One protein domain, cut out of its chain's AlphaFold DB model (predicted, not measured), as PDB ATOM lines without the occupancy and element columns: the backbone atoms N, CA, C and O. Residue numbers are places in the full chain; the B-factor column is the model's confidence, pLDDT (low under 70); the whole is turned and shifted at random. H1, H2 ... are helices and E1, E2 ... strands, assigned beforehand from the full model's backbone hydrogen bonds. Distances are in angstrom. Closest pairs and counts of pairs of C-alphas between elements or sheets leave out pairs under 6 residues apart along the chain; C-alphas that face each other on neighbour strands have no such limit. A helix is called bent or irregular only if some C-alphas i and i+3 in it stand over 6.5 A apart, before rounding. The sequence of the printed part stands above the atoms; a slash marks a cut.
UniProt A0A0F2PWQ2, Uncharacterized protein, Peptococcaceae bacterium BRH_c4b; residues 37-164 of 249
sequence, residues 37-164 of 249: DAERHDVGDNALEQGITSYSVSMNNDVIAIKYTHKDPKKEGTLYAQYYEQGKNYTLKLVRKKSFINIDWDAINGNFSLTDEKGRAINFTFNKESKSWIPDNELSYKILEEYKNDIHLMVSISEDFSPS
ATOM      1  N   ASP A  37       5.690 -13.872  21.472       57.50
ATOM      2  CA  ASP A  37       5.619 -13.581  22.904       57.50
ATOM      3  C   ASP A  37       6.361 -14.643  23.723       57.50
ATOM      4  O   ASP A  37       6.439 -15.810  23.343       57.50
ATOM      5  N   ALA A  38       6.903 -14.214  24.862       63.25
ATOM      6  CA  ALA A  38       7.691 -15.064  25.738       63.25
ATOM      7  C   ALA A  38       6.885 -16.264  26.259       63.25
ATOM      8  O   ALA A  38       6.013 -16.104  27.117       63.25
ATOM      9  N   GLU A  39       7.212 -17.465  25.787       70.38
ATOM     10  CA  GLU A  39       6.668 -18.710  26.323       70.38
ATOM     11  C   GLU A  39       7.465 -19.138  27.564       70.38
ATOM     12  O   GLU A  39       8.691 -18.982  27.644       70.38
ATOM     13  N   ARG A  40       6.746 -19.627  28.581       73.44
ATOM     14  CA  ARG A  40       7.348 -20.169  29.799       73.44
ATOM     15  C   ARG A  40       7.588 -21.655  29.582       73.44
ATOM     16  O   ARG A  40       6.629 -22.401  29.430       73.44
ATOM     17  N   HIS A  41       8.851 -22.054  29.623       77.25
ATOM     18  CA  HIS A  41       9.262 -23.448  29.495       77.25
ATOM     19  C   HIS A  41       9.642 -24.038  30.852       77.25
ATOM     20  O   HIS A  41      10.131 -23.318  31.735       77.25
ATOM     21  N   ASP A  42       9.418 -25.342  30.991       86.50
ATOM     22  CA  ASP A  42       9.948 -26.124  32.101       86.50
ATOM     23  C   ASP A  42      11.480 -26.158  32.033       86.50
ATOM     24  O   ASP A  42      12.076 -26.021  30.964       86.50
ATOM     25  N   VAL A  43      12.119 -26.267  33.197       87.38
ATOM     26  CA  VAL A  43      13.581 -26.304  33.316       87.38
ATOM     27  C   VAL A  43      14.006 -27.762  33.430       87.38
ATOM     28  O   VAL A  43      13.511 -28.445  34.327       87.38
ATOM     29  N   GLY A  44      14.896 -28.226  32.550       80.56
ATOM     30  CA  GLY A  44      15.410 -29.591  32.605       80.56
ATOM     31  C   GLY A  44      16.290 -29.838  33.831       80.56
ATOM     32  O   GLY A  44      16.804 -28.904  34.455       80.56
ATOM     33  N   ASP A  45      16.485 -31.110  34.177       81.25
ATOM     34  CA  ASP A  45      17.205 -31.509  35.393       81.25
ATOM     35  C   ASP A  45      18.650 -30.982  35.417       81.25
ATOM     36  O   ASP A  45      19.066 -30.377  36.408       81.25
ATOM     37  N   ASN A  46      19.376 -31.077  34.295       78.00
ATOM     38  CA  ASN A  46      20.738 -30.541  34.164       78.00
ATOM     39  C   ASN A  46      20.779 -29.034  34.472       78.00
ATOM     40  O   ASN A  46      21.611 -28.551  35.243       78.00
ATOM     41  N   ALA A  47      19.834 -28.269  33.925       81.19
ATOM     42  CA  ALA A  47      19.736 -26.838  34.171       81.19
ATOM     43  C   ALA A  47      19.342 -26.506  35.624       81.19
ATOM     44  O   ALA A  47      19.874 -25.554  36.214       81.19
ATOM     45  N   LEU A  48      18.455 -27.297  36.236       84.88
ATOM     46  CA  LEU A  48      18.090 -27.178  37.652       84.88
ATOM     47  C   LEU A  48      19.296 -27.410  38.578       84.88
ATOM     48  O   LEU A  48      19.457 -26.679  39.571       84.88
ATOM     49  N   GLU A  49      20.150 -28.383  38.251       84.94
ATOM     50  CA  GLU A  49      21.416 -28.663  38.941       84.94
ATOM     51  C   GLU A  49      22.401 -27.496  38.816       84.94
ATOM     52  O   GLU A  49      23.028 -27.111  39.807       84.94
ATOM     53  N   GLN A  50      22.443 -26.836  37.653       89.12
ATOM     54  CA  GLN A  50      23.199 -25.591  37.467       89.12
ATOM     55  C   GLN A  50      22.580 -24.379  38.184       89.12
ATOM     56  O   GLN A  50      23.161 -23.296  38.168       89.12
ATOM     57  N   GLY A  51      21.433 -24.540  38.850       93.75
ATOM     58  CA  GLY A  51      20.799 -23.512  39.673       93.75
ATOM     59  C   GLY A  51      19.802 -22.619  38.937       93.75
ATOM     60  O   GLY A  51      19.385 -21.603  39.499       93.75
ATOM     61  N   ILE A  52      19.399 -22.975  37.719       95.56
ATOM     62  CA  ILE A  52      18.347 -22.275  36.972       95.56
ATOM     63  C   ILE A  52      16.982 -22.576  37.604       95.56
ATOM     64  O   ILE A  52      16.770 -23.641  38.178       95.56
ATOM     65  N   THR A  53      16.060 -21.613  37.570       96.75
ATOM     66  CA  THR A  53      14.720 -21.746  38.174       96.75
ATOM     67  C   THR A  53      13.569 -21.454  37.220       96.75
ATOM     68  O   THR A  53      12.441 -21.858  37.495       96.75
ATOM     69  N   SER A  54      13.819 -20.745  36.118       95.38
ATOM     70  CA  SER A  54      12.825 -20.520  35.068       95.38
ATOM     71  C   SER A  54      13.452 -19.979  33.793       95.38
ATOM     72  O   SER A  54      14.468 -19.280  33.856       95.38
ATOM     73  N   TYR A  55      12.758 -20.189  32.674       93.50
ATOM     74  CA  TYR A  55      13.062 -19.585  31.382       93.50
ATOM     75  C   TYR A  55      11.957 -18.661  30.873       93.50
ATOM     76  O   TYR A  55      10.785 -18.773  31.234       93.50
ATOM     77  N   SER A  56      12.367 -17.771  29.981       91.38
ATOM     78  CA  SER A  56      11.537 -16.991  29.078       91.38
ATOM     79  C   SER A  56      12.240 -17.001  27.728       91.38
ATOM     80  O   SER A  56      13.355 -16.482  27.614       91.38
ATOM     81  N   VAL A  57      11.600 -17.569  26.715       88.62
ATOM     82  CA  VAL A  57      12.203 -17.746  25.388       88.62
ATOM     83  C   VAL A  57      11.586 -16.771  24.407       88.62
ATOM     84  O   VAL A  57      10.385 -16.540  24.425       88.62
ATOM     85  N   SER A  58      12.408 -16.193  23.544       87.31
ATOM     86  CA  SER A  58      11.950 -15.418  22.395       87.31
ATOM     87  C   SER A  58      12.802 -15.771  21.189       87.31
ATOM     88  O   SER A  58      13.992 -16.045  21.333       87.31
ATOM     89  N   MET A  59      12.201 -15.770  20.007       86.38
ATOM     90  CA  MET A  59      12.893 -16.084  18.761       86.38
ATOM     91  C   MET A  59      12.848 -14.864  17.848       86.38
ATOM     92  O   MET A  59      11.789 -14.257  17.671       86.38
ATOM     93  N   ASN A  60      13.996 -14.493  17.286       85.38
ATOM     94  CA  ASN A  60      14.083 -13.486  16.238       85.38
ATOM     95  C   ASN A  60      14.947 -14.021  15.093       85.38
ATOM     96  O   ASN A  60      16.162 -14.159  15.241       85.38
ATOM     97  N   ASN A  61      14.312 -14.299  13.953       86.12
ATOM     98  CA  ASN A  61      14.923 -15.028  12.840       86.12
ATOM     99  C   ASN A  61      15.505 -16.363  13.340       86.12
ATOM    100  O   ASN A  61      14.811 -17.097  14.037       86.12
ATOM    101  N   ASP A  62      16.771 -16.652  13.038       83.38
ATOM    102  CA  ASP A  62      17.445 -17.895  13.435       83.38
ATOM    103  C   ASP A  62      18.071 -17.831  14.842       83.38
ATOM    104  O   ASP A  62      18.766 -18.758  15.258       83.38
ATOM    105  N   VAL A  63      17.854 -16.736  15.581       88.31
ATOM    106  CA  VAL A  63      18.411 -16.534  16.925       88.31
ATOM    107  C   VAL A  63      17.346 -16.796  17.982       88.31
ATOM    108  O   VAL A  63      16.318 -16.116  18.039       88.31
ATOM    109  N   ILE A  64      17.636 -17.736  18.875       88.69
ATOM    110  CA  ILE A  64      16.839 -18.034  20.062       88.69
ATOM    111  C   ILE A  64      17.459 -17.292  21.244       88.69
ATOM    112  O   ILE A  64      18.610 -17.522  21.605       88.69
ATOM    113  N   ALA A  65      16.706 -16.389  21.862       94.00
ATOM    114  CA  ALA A  65      17.095 -15.691  23.077       94.00
ATOM    115  C   ALA A  65      16.374 -16.307  24.283       94.00
ATOM    116  O   ALA A  65      15.162 -16.157  24.446       94.00
ATOM    117  N   ILE A  66      17.141 -16.973  25.142       94.12
ATOM    118  CA  ILE A  66      16.676 -17.679  26.334       94.12
ATOM    119  C   ILE A  66      17.080 -16.858  27.552       94.12
ATOM    120  O   ILE A  66      18.223 -16.886  28.022       94.12
ATOM    121  N   LYS A  67      16.139 -16.074  28.068       96.56
ATOM    122  CA  LYS A  67      16.323 -15.353  29.323       96.56
ATOM    123  C   LYS A  67      16.048 -16.313  30.472       96.56
ATOM    124  O   LYS A  67      14.960 -16.875  30.549       96.56
ATOM    125  N   TYR A  68      17.006 -16.471  31.377       96.25
ATOM    126  CA  TYR A  68      16.892 -17.417  32.485       96.25
ATOM    127  C   TYR A  68      17.005 -16.715  33.841       96.25
ATOM    128  O   TYR A  68      17.726 -15.723  34.002       96.25
ATOM    129  N   THR A  69      16.291 -17.251  34.826       96.94
ATOM    130  CA  THR A  69      16.411 -16.884  36.243       96.94
ATOM    131  C   THR A  69      17.250 -17.934  36.955       96.94
ATOM    132  O   THR A  69      17.194 -19.115  36.618       96.94
ATOM    133  N   HIS A  70      18.045 -17.511  37.932       97.19
ATOM    134  CA  HIS A  70      18.983 -18.372  38.638       97.19
ATOM    135  C   HIS A  70      18.863 -18.156  40.157       97.19
ATOM    136  O   HIS A  70      18.597 -17.043  40.608       97.19
ATOM    137  N   LYS A  71      19.083 -19.206  40.962       96.81
ATOM    138  CA  LYS A  71      19.009 -19.170  42.442       96.81
ATOM    139  C   LYS A  71      19.887 -18.066  43.054       96.81
ATOM    140  O   LYS A  71      19.504 -17.437  44.033       96.81
ATOM    141  N   ASP A  72      21.058 -17.835  42.464       96.25
ATOM    142  CA  ASP A  72      21.886 -16.634  42.659       96.25
ATOM    143  C   ASP A  72      21.556 -15.560  41.597       96.25
ATOM    144  O   ASP A  72      21.926 -15.753  40.432       96.25
ATOM    145  N   PRO A  73      20.959 -14.411  41.980       94.56
ATOM    146  CA  PRO A  73      20.614 -13.324  41.060       94.56
ATOM    147  C   PRO A  73      21.802 -12.742  40.283       94.56
ATOM    148  O   PRO A  73      21.628 -12.124  39.235       94.56
ATOM    149  N   LYS A  74      23.040 -12.909  40.770       93.62
ATOM    150  CA  LYS A  74      24.242 -12.428  40.064       93.62
ATOM    151  C   LYS A  74      24.568 -13.252  38.821       93.62
ATOM    152  O   LYS A  74      25.309 -12.769  37.966       93.62
ATOM    153  N   LYS A  75      24.045 -14.475  38.738       94.25
ATOM    154  CA  LYS A  75      24.259 -15.397  37.621       94.25
ATOM    155  C   LYS A  75      23.135 -15.360  36.592       94.25
ATOM    156  O   LYS A  75      23.270 -16.039  35.582       94.25
ATOM    157  N   GLU A  76      22.077 -14.581  36.806       96.31
ATOM    158  CA  GLU A  76      21.022 -14.364  35.810       96.31
ATOM    159  C   GLU A  76      21.574 -13.758  34.518       96.31
ATOM    160  O   GLU A  76      22.552 -12.998  34.521       96.31
ATOM    161  N   GLY A  77      20.922 -14.072  33.402       97.38
ATOM    162  CA  GLY A  77      21.386 -13.629  32.100       97.38
ATOM    163  C   GLY A  77      20.468 -14.015  30.955       97.38
ATOM    164  O   GLY A  77      19.291 -14.345  31.121       97.38
ATOM    165  N   THR A  78      21.026 -13.926  29.760       97.81
ATOM    166  CA  THR A  78      20.389 -14.372  28.526       97.81
ATOM    167  C   THR A  78      21.394 -15.201  27.753       97.81
ATOM    168  O   THR A  78      22.507 -14.733  27.503       97.81
ATOM    169  N   LEU A  79      21.010 -16.425  27.407       96.50
ATOM    170  CA  LEU A  79      21.721 -17.229  26.428       96.50
ATOM    171  C   LEU A  79      21.115 -16.942  25.059       96.50
ATOM    172  O   LEU A  79      19.910 -17.078  24.875       96.50
ATOM    173  N   TYR A  80      21.946 -16.536  24.112       95.44
ATOM    174  CA  TYR A  80      21.574 -16.489  22.707       95.44
ATOM    175  C   TYR A  80      22.131 -17.739  22.043       95.44
ATOM    176  O   TYR A  80      23.336 -17.973  22.113       95.44
ATOM    177  N   ALA A  81      21.263 -18.529  21.431       88.12
ATOM    178  CA  ALA A  81      21.632 -19.696  20.652       88.12
ATOM    179  C   ALA A  81      21.287 -19.443  19.186       88.12
ATOM    180  O   ALA A  81      20.218 -18.916  18.873       88.12
ATOM    181  N   GLN A  82      22.200 -19.805  18.296       86.62
ATOM    182  CA  GLN A  82      21.981 -19.737  16.862       86.62
ATOM    183  C   GLN A  82      22.542 -20.991  16.212       86.62
ATOM    184  O   GLN A  82      23.681 -21.368  16.479       86.62
ATOM    185  N   TYR A  83      21.734 -21.619  15.367       78.06
ATOM    186  CA  TYR A  83      22.074 -22.856  14.677       78.06
ATOM    187  C   TYR A  83      22.144 -22.585  13.180       78.06
ATOM    188  O   TYR A  83      21.268 -21.928  12.618       78.06
ATOM    189  N   TYR A  84      23.174 -23.106  12.525       75.12
ATOM    190  CA  TYR A  84      23.418 -22.913  11.101       75.12
ATOM    191  C   TYR A  84      23.700 -24.245  10.418       75.12
ATOM    192  O   TYR A  84      23.988 -25.244  11.072       75.12
ATOM    193  N   GLU A  85      23.623 -24.240   9.086       65.06
ATOM    194  CA  GLU A  85      23.996 -25.387   8.247       65.06
ATOM    195  C   GLU A  85      23.299 -26.681   8.671       65.06
ATOM    196  O   GLU A  85      23.926 -27.724   8.818       65.06
ATOM    197  N   GLN A  86      21.981 -26.586   8.889       65.12
ATOM    198  CA  GLN A  86      21.184 -27.679   9.444       65.12
ATOM    199  C   GLN A  86      21.789 -28.153  10.771       65.12
ATOM    200  O   GLN A  86      22.194 -29.295  10.874       65.12
ATOM    201  N   GLY A  87      21.957 -27.269  11.758       60.12
ATOM    202  CA  GLY A  87      22.399 -27.630  13.113       60.12
ATOM    203  C   GLY A  87      23.825 -28.176  13.258       60.12
ATOM    204  O   GLY A  87      24.232 -28.444  14.385       60.12
ATOM    205  N   LYS A  88      24.597 -28.312  12.170       61.31
ATOM    206  CA  LYS A  88      25.993 -28.770  12.232       61.31
ATOM    207  C   LYS A  88      26.899 -27.748  12.918       61.31
ATOM    208  O   LYS A  88      27.818 -28.128  13.637       61.31
ATOM    209  N   ASN A  89      26.601 -26.462  12.744       69.25
ATOM    210  CA  ASN A  89      27.334 -25.380  13.387       69.25
ATOM    211  C   ASN A  89      26.405 -24.631  14.332       69.25
ATOM    212  O   ASN A  89      25.234 -24.396  14.008       69.25
ATOM    213  N   TYR A  90      26.922 -24.217  15.481       78.75
ATOM    214  CA  TYR A  90      26.146 -23.415  16.412       78.75
ATOM    215  C   TYR A  90      27.003 -22.399  17.156       78.75
ATOM    216  O   TYR A  90      28.168 -22.631  17.478       78.75
ATOM    217  N   THR A  91      26.379 -21.266  17.457       88.88
ATOM    218  CA  THR A  91      26.939 -20.219  18.305       88.88
ATOM    219  C   THR A  91      26.100 -20.124  19.566       88.88
ATOM    220  O   THR A  91      24.881 -19.951  19.504       88.88
ATOM    221  N   LEU A  92      26.760 -20.192  20.718       90.94
ATOM    222  CA  LEU A  92      26.169 -19.903  22.016       90.94
ATOM    223  C   LEU A  92      26.812 -18.643  22.581       90.94
ATOM    224  O   LEU A  92      28.020 -18.582  22.790       90.94
ATOM    225  N   LYS A  93      26.000 -17.642  22.899       97.00
ATOM    226  CA  LYS A  93      26.460 -16.407  23.525       97.00
ATOM    227  C   LYS A  93      25.734 -16.172  24.830       97.00
ATOM    228  O   LYS A  93      24.567 -15.788  24.851       97.00
ATOM    229  N   LEU A  94      26.444 -16.340  25.931       97.19
ATOM    230  CA  LEU A  94      25.951 -15.995  27.248       97.19
ATOM    231  C   LEU A  94      26.212 -14.521  27.525       97.19
ATOM    232  O   LEU A  94      27.350 -14.066  27.453       97.19
ATOM    233  N   VAL A  95      25.170 -13.774  27.881       97.62
ATOM    234  CA  VAL A  95      25.273 -12.368  28.277       97.62
ATOM    235  C   VAL A  95      24.725 -12.191  29.685       97.62
ATOM    236  O   VAL A  95      23.572 -12.513  29.975       97.62
ATOM    237  N   ARG A  96      25.548 -11.606  30.555       95.94
ATOM    238  CA  ARG A  96      25.163 -11.130  31.889       95.94
ATOM    239  C   ARG A  96      25.473  -9.638  32.001       95.94
ATOM    240  O   ARG A  96      26.075  -9.040  31.115       95.94
ATOM    241  N   LYS A  97      25.084  -9.004  33.112       89.69
ATOM    242  CA  LYS A  97      25.117  -7.534  33.298       89.69
ATOM    243  C   LYS A  97      26.429  -6.836  32.890       89.69
ATOM    244  O   LYS A  97      26.383  -5.670  32.506       89.69
ATOM    245  N   LYS A  98      27.585  -7.490  33.042       87.50
ATOM    246  CA  LYS A  98      28.913  -6.921  32.732       87.50
ATOM    247  C   LYS A  98      29.878  -7.910  32.071       87.50
ATOM    248  O   LYS A  98      31.068  -7.627  32.016       87.50
ATOM    249  N   SER A  99      29.395  -9.060  31.623       94.19
ATOM    250  CA  SER A  99      30.241 -10.090  31.027       94.19
ATOM    251  C   SER A  99      29.508 -10.771  29.889       94.19
ATOM    252  O   SER A  99      28.274 -10.818  29.863       94.19
ATOM    253  N   PHE A 100      30.282 -11.286  28.946       96.38
ATOM    254  CA  PHE A 100      29.775 -12.181  27.932       96.38
ATOM    255  C   PHE A 100      30.798 -13.270  27.660       96.38
ATOM    256  O   PHE A 100      32.000 -13.041  27.763       96.38
ATOM    257  N   ILE A 101      30.293 -14.431  27.278       96.56
ATOM    258  CA  ILE A 101      31.087 -15.539  26.764       96.56
ATOM    259  C   ILE A 101      30.419 -15.948  25.464       96.56
ATOM    260  O   ILE A 101      29.205 -16.141  25.426       96.56
ATOM    261  N   ASN A 102      31.199 -16.008  24.396       96.75
ATOM    262  CA  ASN A 102      30.773 -16.496  23.098       96.75
ATOM    263  C   ASN A 102      31.487 -17.805  22.822       96.75
ATOM    264  O   ASN A 102      32.700 -17.873  22.995       96.75
ATOM    265  N   ILE A 103      30.743 -18.807  22.392       91.88
ATOM    266  CA  ILE A 103      31.247 -20.110  22.003       91.88
ATOM    267  C   ILE A 103      30.765 -20.359  20.591       91.88
ATOM    268  O   ILE A 103      29.561 -20.316  20.347       91.88
ATOM    269  N   ASP A 104      31.700 -20.631  19.693       89.88
ATOM    270  CA  ASP A 104      31.390 -21.054  18.337       89.88
ATOM    271  C   ASP A 104      31.864 -22.489  18.156       89.88
ATOM    272  O   ASP A 104      33.026 -22.819  18.419       89.88
ATOM    273  N   TRP A 105      30.940 -23.330  17.710       82.38
ATOM    274  CA  TRP A 105      31.194 -24.707  17.346       82.38
ATOM    275  C   TRP A 105      30.964 -24.898  15.857       82.38
ATOM    276  O   TRP A 105      29.869 -24.665  15.341       82.38
ATOM    277  N   ASP A 106      32.009 -25.355  15.186       78.62
ATOM    278  CA  ASP A 106      32.001 -25.738  13.787       78.62
ATOM    279  C   ASP A 106      32.333 -27.229  13.720       78.62
ATOM    280  O   ASP A 106      33.502 -27.632  13.679       78.62
ATOM    281  N   ALA A 107      31.288 -28.059  13.768       69.56
ATOM    282  CA  ALA A 107      31.442 -29.510  13.726       69.56
ATOM    283  C   ALA A 107      32.047 -29.964  12.395       69.56
ATOM    284  O   ALA A 107      32.774 -30.954  12.353       69.56
ATOM    285  N   ILE A 108      31.761 -29.231  11.315       72.94
ATOM    286  CA  ILE A 108      32.222 -29.567   9.970       72.94
ATOM    287  C   ILE A 108      33.728 -29.424   9.879       72.94
ATOM    288  O   ILE A 108      34.358 -30.227   9.218       72.94
ATOM    289  N   ASN A 109      34.348 -28.447  10.519       78.38
ATOM    290  CA  ASN A 109      35.806 -28.341  10.485       78.38
ATOM    291  C   ASN A 109      36.468 -28.879  11.756       78.38
ATOM    292  O   ASN A 109      37.692 -28.865  11.852       78.38
ATOM    293  N   GLY A 110      35.679 -29.383  12.709       76.75
ATOM    294  CA  GLY A 110      36.172 -29.827  14.007       76.75
ATOM    295  C   GLY A 110      36.804 -28.680  14.789       76.75
ATOM    296  O   GLY A 110      37.843 -28.871  15.413       76.75
ATOM    297  N   ASN A 111      36.215 -27.486  14.722       84.06
ATOM    298  CA  ASN A 111      36.727 -26.298  15.388       84.06
ATOM    299  C   ASN A 111      35.812 -25.893  16.540       84.06
ATOM    300  O   ASN A 111      34.598 -25.757  16.393       84.06
ATOM    301  N   PHE A 112      36.431 -25.627  17.678       86.25
ATOM    302  CA  PHE A 112      35.799 -25.009  18.829       86.25
ATOM    303  C   PHE A 112      36.509 -23.701  19.118       86.25
ATOM    304  O   PHE A 112      37.738 -23.673  19.190       86.25
ATOM    305  N   SER A 113      35.756 -22.634  19.348       92.19
ATOM    306  CA  SER A 113      36.330 -21.399  19.862       92.19
ATOM    307  C   SER A 113      35.510 -20.818  20.997       92.19
ATOM    308  O   SER A 113      34.295 -20.990  21.068       92.19
ATOM    309  N   LEU A 114      36.196 -20.119  21.896       93.19
ATOM    310  CA  LEU A 114      35.573 -19.344  22.958       93.19
ATOM    311  C   LEU A 114      36.203 -17.958  23.005       93.19
ATOM    312  O   LEU A 114      37.426 -17.824  23.017       93.19
ATOM    313  N   THR A 115      35.362 -16.929  23.066       96.38
ATOM    314  CA  THR A 115      35.764 -15.528  23.235       96.38
ATOM    315  C   THR A 115      35.054 -14.910  24.433       96.38
ATOM    316  O   THR A 115      33.856 -15.119  24.617       96.38
ATOM    317  N   ASP A 116      35.764 -14.117  25.232       95.44
ATOM    318  CA  ASP A 116      35.223 -13.504  26.450       95.44
ATOM    319  C   ASP A 116      35.168 -11.966  26.427       95.44
ATOM    320  O   ASP A 116      35.614 -11.299  25.488       95.44
ATOM    321  N   GLU A 117      34.651 -11.376  27.509       93.75
ATOM    322  CA  GLU A 117      34.533  -9.925  27.659       93.75
ATOM    323  C   GLU A 117      35.866  -9.174  27.750       93.75
ATOM    324  O   GLU A 117      35.899  -7.952  27.581       93.75
ATOM    325  N   LYS A 118      36.964  -9.885  28.022       93.75
ATOM    326  CA  LYS A 118      38.322  -9.334  28.089       93.75
ATOM    327  C   LYS A 118      38.999  -9.355  26.714       93.75
ATOM    328  O   LYS A 118      40.135  -8.896  26.599       93.75
ATOM    329  N   GLY A 119      38.320  -9.868  25.684       93.25
ATOM    330  CA  GLY A 119      38.861 -10.045  24.340       93.25
ATOM    331  C   GLY A 119      39.857 -11.200  24.240       93.25
ATOM    332  O   GLY A 119      40.614 -11.257  23.272       93.25
ATOM    333  N   ARG A 120      39.894 -12.103  25.232       94.69
ATOM    334  CA  ARG A 120      40.646 -13.354  25.113       94.69
ATOM    335  C   ARG A 120      39.866 -14.271  24.183       94.69
ATOM    336  O   ARG A 120      38.656 -14.403  24.336       94.69
ATOM    337  N   ALA A 121      40.573 -14.898  23.255       93.81
ATOM    338  CA  ALA A 121      40.027 -15.898  22.355       93.81
ATOM    339  C   ALA A 121      40.878 -17.164  22.443       93.81
ATOM    340  O   ALA A 121      42.111 -17.086  22.492       93.81
ATOM    341  N   ILE A 122      40.220 -18.314  22.486       92.19
ATOM    342  CA  ILE A 122      40.847 -19.632  22.433       92.19
ATOM    343  C   ILE A 122      40.232 -20.393  21.278       92.19
ATOM    344  O   ILE A 122      39.024 -20.293  21.072       92.19
ATOM    345  N   ASN A 123      41.049 -21.169  20.577       92.00
ATOM    346  CA  ASN A 123      40.560 -22.122  19.598       92.00
ATOM    347  C   ASN A 123      41.160 -23.490  19.883       92.00
ATOM    348  O   ASN A 123      42.294 -23.613  20.360       92.00
ATOM    349  N   PHE A 124      40.374 -24.502  19.569       84.56
ATOM    350  CA  PHE A 124      40.779 -25.885  19.554       84.56
ATOM    351  C   PHE A 124      40.386 -26.473  18.208       84.56
ATOM    352  O   PHE A 124      39.266 -26.272  17.742       84.56
ATOM    353  N   THR A 125      41.311 -27.215  17.615       86.31
ATOM    354  CA  THR A 125      41.066 -28.007  16.410       86.31
ATOM    355  C   THR A 125      41.087 -29.475  16.794       86.31
ATOM    356  O   THR A 125      42.020 -29.938  17.457       86.31
ATOM    357  N   PHE A 126      40.080 -30.227  16.384       80.25
ATOM    358  CA  PHE A 126      40.065 -31.664  16.568       80.25
ATOM    359  C   PHE A 126      40.995 -32.335  15.555       80.25
ATOM    360  O   PHE A 126      40.809 -32.244  14.341       80.25
ATOM    361  N   ASN A 127      42.011 -33.030  16.055       77.00
ATOM    362  CA  ASN A 127      42.876 -33.859  15.234       77.00
ATOM    363  C   ASN A 127      42.275 -35.266  15.127       77.00
ATOM    364  O   ASN A 127      42.192 -35.992  16.119       77.00
ATOM    365  N   LYS A 128      41.885 -35.647  13.904       70.88
ATOM    366  CA  LYS A 128      41.274 -36.952  13.618       70.88
ATOM    367  C   LYS A 128      42.221 -38.127  13.865       70.88
ATOM    368  O   LYS A 128      41.788 -39.155  14.368       70.88
ATOM    369  N   GLU A 129      43.499 -37.980  13.518       72.00
ATOM    370  CA  GLU A 129      44.492 -39.055  13.633       72.00
ATOM    371  C   GLU A 129      44.781 -39.387  15.097       72.00
ATOM    372  O   GLU A 129      44.806 -40.552  15.487       72.00
ATOM    373  N   SER A 130      44.971 -38.361  15.929       71.94
ATOM    374  CA  SER A 130      45.226 -38.527  17.360       71.94
ATOM    375  C   SER A 130      43.956 -38.614  18.202       71.94
ATOM    376  O   SER A 130      44.063 -38.754  19.421       71.94
ATOM    377  N   LYS A 131      42.777 -38.502  17.576       69.00
ATOM    378  CA  LYS A 131      41.463 -38.440  18.228       69.00
ATOM    379  C   LYS A 131      41.447 -37.471  19.422       69.00
ATOM    380  O   LYS A 131      40.967 -37.804  20.504       69.00
ATOM    381  N   SER A 132      42.013 -36.272  19.261       69.88
ATOM    382  CA  SER A 132      42.171 -35.322  20.372       69.88
ATOM    383  C   SER A 132      42.010 -33.857  19.971       69.88
ATOM    384  O   SER A 132      42.319 -33.453  18.852       69.88
ATOM    385  N   TRP A 133      41.538 -33.042  20.917       74.69
ATOM    386  CA  TRP A 133      41.462 -31.589  20.772       74.69
ATOM    387  C   TRP A 133      42.829 -30.952  20.983       74.69
ATOM    388  O   TRP A 133      43.404 -31.045  22.071       74.69
ATOM    389  N   ILE A 134      43.327 -30.277  19.953       82.44
ATOM    390  CA  ILE A 134      44.605 -29.576  19.965       82.44
ATOM    391  C   ILE A 134      44.333 -28.081  20.152       82.44
ATOM    392  O   ILE A 134      43.687 -27.480  19.291       82.44
ATOM    393  N   PRO A 135      44.784 -27.461  21.254       86.19
ATOM    394  CA  PRO A 135      44.648 -26.023  21.431       86.19
ATOM    395  C   PRO A 135      45.623 -25.265  20.528       86.19
ATOM    396  O   PRO A 135      46.762 -25.690  20.335       86.19
ATOM    397  N   ASP A 136      45.243 -24.061  20.108       90.94
ATOM    398  CA  ASP A 136      46.152 -23.159  19.386       90.94
ATOM    399  C   ASP A 136      47.323 -22.676  20.260       90.94
ATOM    400  O   ASP A 136      48.374 -22.274  19.762       90.94
ATOM    401  N   ASN A 137      47.136 -22.654  21.584       91.31
ATOM    402  CA  ASN A 137      48.157 -22.237  22.545       91.31
ATOM    403  C   ASN A 137      47.906 -22.804  23.954       91.31
ATOM    404  O   ASN A 137      46.774 -23.125  24.318       91.31
ATOM    405  N   GLU A 138      48.947 -22.840  24.790       85.62
ATOM    406  CA  GLU A 138      48.890 -23.382  26.160       85.62
ATOM    407  C   GLU A 138      47.928 -22.643  27.111       85.62
ATOM    408  O   GLU A 138      47.506 -23.205  28.124       85.62
ATOM    409  N   LEU A 139      47.574 -21.382  26.830       88.94
ATOM    410  CA  LEU A 139      46.614 -20.636  27.651       88.94
ATOM    411  C   LEU A 139      45.174 -21.089  27.403       88.94
ATOM    412  O   LEU A 139      44.322 -20.845  28.257       88.94
ATOM    413  N   SER A 140      44.912 -21.779  26.290       84.50
ATOM    414  CA  SER A 140      43.567 -22.205  25.899       84.50
ATOM    415  C   SER A 140      42.914 -23.072  26.970       84.50
ATOM    416  O   SER A 140      41.812 -22.764  27.412       84.50
ATOM    417  N   TYR A 141      43.630 -24.075  27.488       81.31
ATOM    418  CA  TYR A 141      43.125 -24.921  28.576       81.31
ATOM    419  C   TYR A 141      42.887 -24.151  29.880       81.31
ATOM    420  O   TYR A 141      41.933 -24.432  30.597       81.31
ATOM    421  N   LYS A 142      43.724 -23.154  30.197       85.38
ATOM    422  CA  LYS A 142      43.556 -22.348  31.421       85.38
ATOM    423  C   LYS A 142      42.308 -21.473  31.353       85.38
ATOM    424  O   LYS A 142      41.603 -21.344  32.346       85.38
ATOM    425  N   ILE A 143      42.052 -20.871  30.193       86.94
ATOM    426  CA  ILE A 143      40.857 -20.054  29.960       86.94
ATOM    427  C   ILE A 143      39.613 -20.947  29.921       86.94
ATOM    428  O   ILE A 143      38.601 -20.591  30.516       86.94
ATOM    429  N   LEU A 144      39.694 -22.115  29.276       82.81
ATOM    430  CA  LEU A 144      38.601 -23.086  29.260       82.81
ATOM    431  C   LEU A 144      38.217 -23.511  30.684       82.81
ATOM    432  O   LEU A 144      37.043 -23.471  31.037       82.81
ATOM    433  N   GLU A 145      39.205 -23.827  31.525       81.31
ATOM    434  CA  GLU A 145      38.973 -24.177  32.930       81.31
ATOM    435  C   GLU A 145      38.390 -23.002  33.738       81.31
ATOM    436  O   GLU A 145      37.492 -23.206  34.552       81.31
ATOM    437  N   GLU A 146      38.826 -21.759  33.487       87.31
ATOM    438  CA  GLU A 146      38.243 -20.555  34.113       87.31
ATOM    439  C   GLU A 146      36.741 -20.419  33.805       87.31
ATOM    440  O   GLU A 146      35.967 -20.027  34.681       87.31
ATOM    441  N   TYR A 147      36.326 -20.773  32.585       87.12
ATOM    442  CA  TYR A 147      34.942 -20.661  32.118       87.12
ATOM    443  C   TYR A 147      34.131 -21.960  32.203       87.12
ATOM    444  O   TYR A 147      32.961 -21.960  31.825       87.12
ATOM    445  N   LYS A 148      34.689 -23.037  32.764       83.56
ATOM    446  CA  LYS A 148      34.069 -24.371  32.838       83.56
ATOM    447  C   LYS A 148      32.609 -24.349  33.310       83.56
ATOM    448  O   LYS A 148      31.729 -24.912  32.672       83.56
ATOM    449  N   ASN A 149      32.329 -23.644  34.404       83.94
ATOM    450  CA  ASN A 149      30.975 -23.578  34.965       83.94
ATOM    451  C   ASN A 149      29.998 -22.782  34.091       83.94
ATOM    452  O   ASN A 149      28.809 -23.085  34.052       83.94
ATOM    453  N   ASP A 150      30.486 -21.743  33.412       88.62
ATOM    454  CA  ASP A 150      29.649 -20.956  32.509       88.62
ATOM    455  C   ASP A 150      29.336 -21.743  31.241       88.62
ATOM    456  O   ASP A 150      28.205 -21.705  30.770       88.62
ATOM    457  N   ILE A 151      30.299 -22.519  30.753       84.62
ATOM    458  CA  ILE A 151      30.109 -23.460  29.654       84.62
ATOM    459  C   ILE A 151      29.063 -24.521  30.022       84.62
ATOM    460  O   ILE A 151      28.103 -24.688  29.276       84.62
ATOM    461  N   HIS A 152      29.181 -25.174  31.187       80.69
ATOM    462  CA  HIS A 152      28.176 -26.142  31.654       80.69
ATOM    463  C   HIS A 152      26.775 -25.533  31.720       80.69
ATOM    464  O   HIS A 152      25.811 -26.153  31.273       80.69
ATOM    465  N   LEU A 153      26.655 -24.307  32.236       85.94
ATOM    466  CA  LEU A 153      25.387 -23.584  32.250       85.94
ATOM    467  C   LEU A 153      24.853 -23.367  30.826       85.94
ATOM    468  O   LEU A 153      23.676 -23.606  30.578       85.94
ATOM    469  N   MET A 154      25.697 -22.913  29.894       87.94
ATOM    470  CA  MET A 154      25.308 -22.669  28.501       87.94
ATOM    471  C   MET A 154      24.804 -23.940  27.821       87.94
ATOM    472  O   MET A 154      23.757 -23.900  27.178       87.94
ATOM    473  N   VAL A 155      25.517 -25.053  27.998       81.19
ATOM    474  CA  VAL A 155      25.142 -26.352  27.430       81.19
ATOM    475  C   VAL A 155      23.836 -26.850  28.040       81.19
ATOM    476  O   VAL A 155      22.908 -27.127  27.287       81.19
ATOM    477  N   SER A 156      23.709 -26.827  29.371       81.12
ATOM    478  CA  SER A 156      22.490 -27.267  30.073       81.12
ATOM    479  C   SER A 156      21.251 -26.496  29.616       81.12
ATOM    480  O   SER A 156      20.196 -27.079  29.401       81.12
ATOM    481  N   ILE A 157      21.373 -25.176  29.419       84.31
ATOM    482  CA  ILE A 157      20.278 -24.379  28.857       84.31
ATOM    483  C   ILE A 157      20.015 -24.796  27.406       84.31
ATOM    484  O   ILE A 157      18.867 -24.955  27.019       84.31
ATOM    485  N   SER A 158      21.050 -24.951  26.576       82.81
ATOM    486  CA  SER A 158      20.866 -25.279  25.155       82.81
ATOM    487  C   SER A 158      20.225 -26.651  24.915       82.81
ATOM    488  O   SER A 158      19.497 -26.803  23.938       82.81
ATOM    489  N   GLU A 159      20.443 -27.621  25.806       78.38
ATOM    490  CA  GLU A 159      19.816 -28.949  25.755       78.38
ATOM    491  C   GLU A 159      18.291 -28.861  25.891       78.38
ATOM    492  O   GLU A 159      17.566 -29.491  25.116       78.38
ATOM    493  N   ASP A 160      17.799 -28.001  26.790       78.31
ATOM    494  CA  ASP A 160      16.363 -27.766  26.989       78.31
ATOM    495  C   ASP A 160      15.688 -27.197  25.723       78.31
ATOM    496  O   ASP A 160      14.501 -27.430  25.484       78.31
ATOM    497  N   PHE A 161      16.448 -26.493  24.875       73.75
ATOM    498  CA  PHE A 161      15.957 -25.786  23.682       73.75
ATOM    499  C   PHE A 161      16.478 -26.348  22.358       73.75
ATOM    500  O   PHE A 161      16.347 -25.698  21.316       73.75
ATOM    501  N   SER A 162      17.035 -27.560  22.376       65.25
ATOM    502  CA  SER A 162      17.456 -28.258  21.164       65.25
ATOM    503  C   SER A 162      16.291 -28.366  20.163       65.25
ATOM    504  O   SER A 162      15.181 -28.738  20.562       65.25
ATOM    505  N   PRO A 163      16.514 -28.129  18.852       51.25
ATOM    506  CA  PRO A 163      15.482 -28.239  17.818       51.25
ATOM    507  C   PRO A 163      14.698 -29.564  17.839       51.25
ATOM    508  O   PRO A 163      13.518 -29.583  17.483       51.25
ATOM    509  N   SER A 164      15.310 -30.655  18.315       50.47
ATOM    510  CA  SER A 164      14.682 -31.976  18.465       50.47
ATOM    511  C   SER A 164      13.513 -32.014  19.463       50.47
ATOM    512  O   SER A 164      12.601 -32.827  19.301       50.47
TER     513      SER A 164
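AT A GLANCE: This is residues 37 to 164 of the 249 residues of an uncharacterized protein of Peptococcaceae bacterium BRH_c4b (UniProt A0A0F2PWQ2). One wide, twisted sheet of eight strands curls like a cupped hand round H2b, the second arm of a long bent helix that runs back over one face of the sheet. The first arm, H2a, packs over the far part of the sheet at E7, and the short helix H1 packs on H2b near the E1 edge. The printed part has 128 residues with two named helices and eight named strands, in the order H1, E1 to E8, H2; the sheet's order is also E1 to E8, all antiparallel, and the class is mixed, helices and strands. The whole is compact, with a radius of gyration of the C-alphas of 15.1 A and spans of 45 by 32 by 26 A.

IN THESE COORDINATES: H1 is residues 45 to 49, with C-alpha 45 at (17.205, -31.509, 35.393). E1 is residues 52 to 60, 22.9 A long, and E2 is 63 to 70, 21.8 A. E3, residues 77 to 84, is 23.0 A, E4, residues 89 to 96, 23.5 A, and E5, residues 99 to 106, 23.3 A. E6 is residues 111 to 116, E7 is 121 to 127, and E8 is 132 to 135, ending at C-alpha 135 at (44.648, -26.023, 21.431). H2, residues 139 to 160, was assigned as one helix by its hydrogen bonds but is bent: C-alphas 146 and 149 are 7.9 A apart. Its arms are H2a, residues 139 to 146, 10.6 A, and H2b, residues 149 to 160, 17.2 A, ending at C-alpha 160 at (16.363, -27.766, 26.989).

HOW THE PARTS SIT: The strands form a meander, each the antiparallel neighbour of the one before, and each two in succession are a hairpin. Backbone pairs within hydrogen-bond range include N 56 and O 67, 2.8 A, between E1 and E2; N 80 and O 93, 2.8 A, between E3 and E4; and N 127 and O 132, 2.8 A, between E7 and E8. E1 and E8 are the edge strands. H2a and H2b lie on the same face, making two layers, helices on one face of a sheet. The sheet curls round H2b; the closest C-alphas of E3 and H2b, Leu 79 and Met 154, are 6.8 A apart. H2a, at a height over the sheet of 7.3 A, lies over E7 and stands up from the sheet at 49 degrees; its closest C-alphas with E7, Ser 140 and Ile 122, are 5.1 A apart. The arms are only just about perpendicular, at 71 degrees. H1 touches H2b, the closest C-alphas being Ala 47 and Ser 156, 5.0 A, and only grazes the sheet. Every O i to N i+4 pair is within hydrogen-bond range in H1 and H2a, and 7 of 8 in H2b.

THE WHOLE: The farthest C-alphas, Asp 37 and Glu 129, are 47.4 A apart. The printed part has no cut. No link is long; E2 to E3, six residues, is short, and the others are tight. Mean pLDDT of the printed part is 84.9; residues 37 to 38, 85 to 89, 107, 131 to 132 and 162 to 164 are under 70.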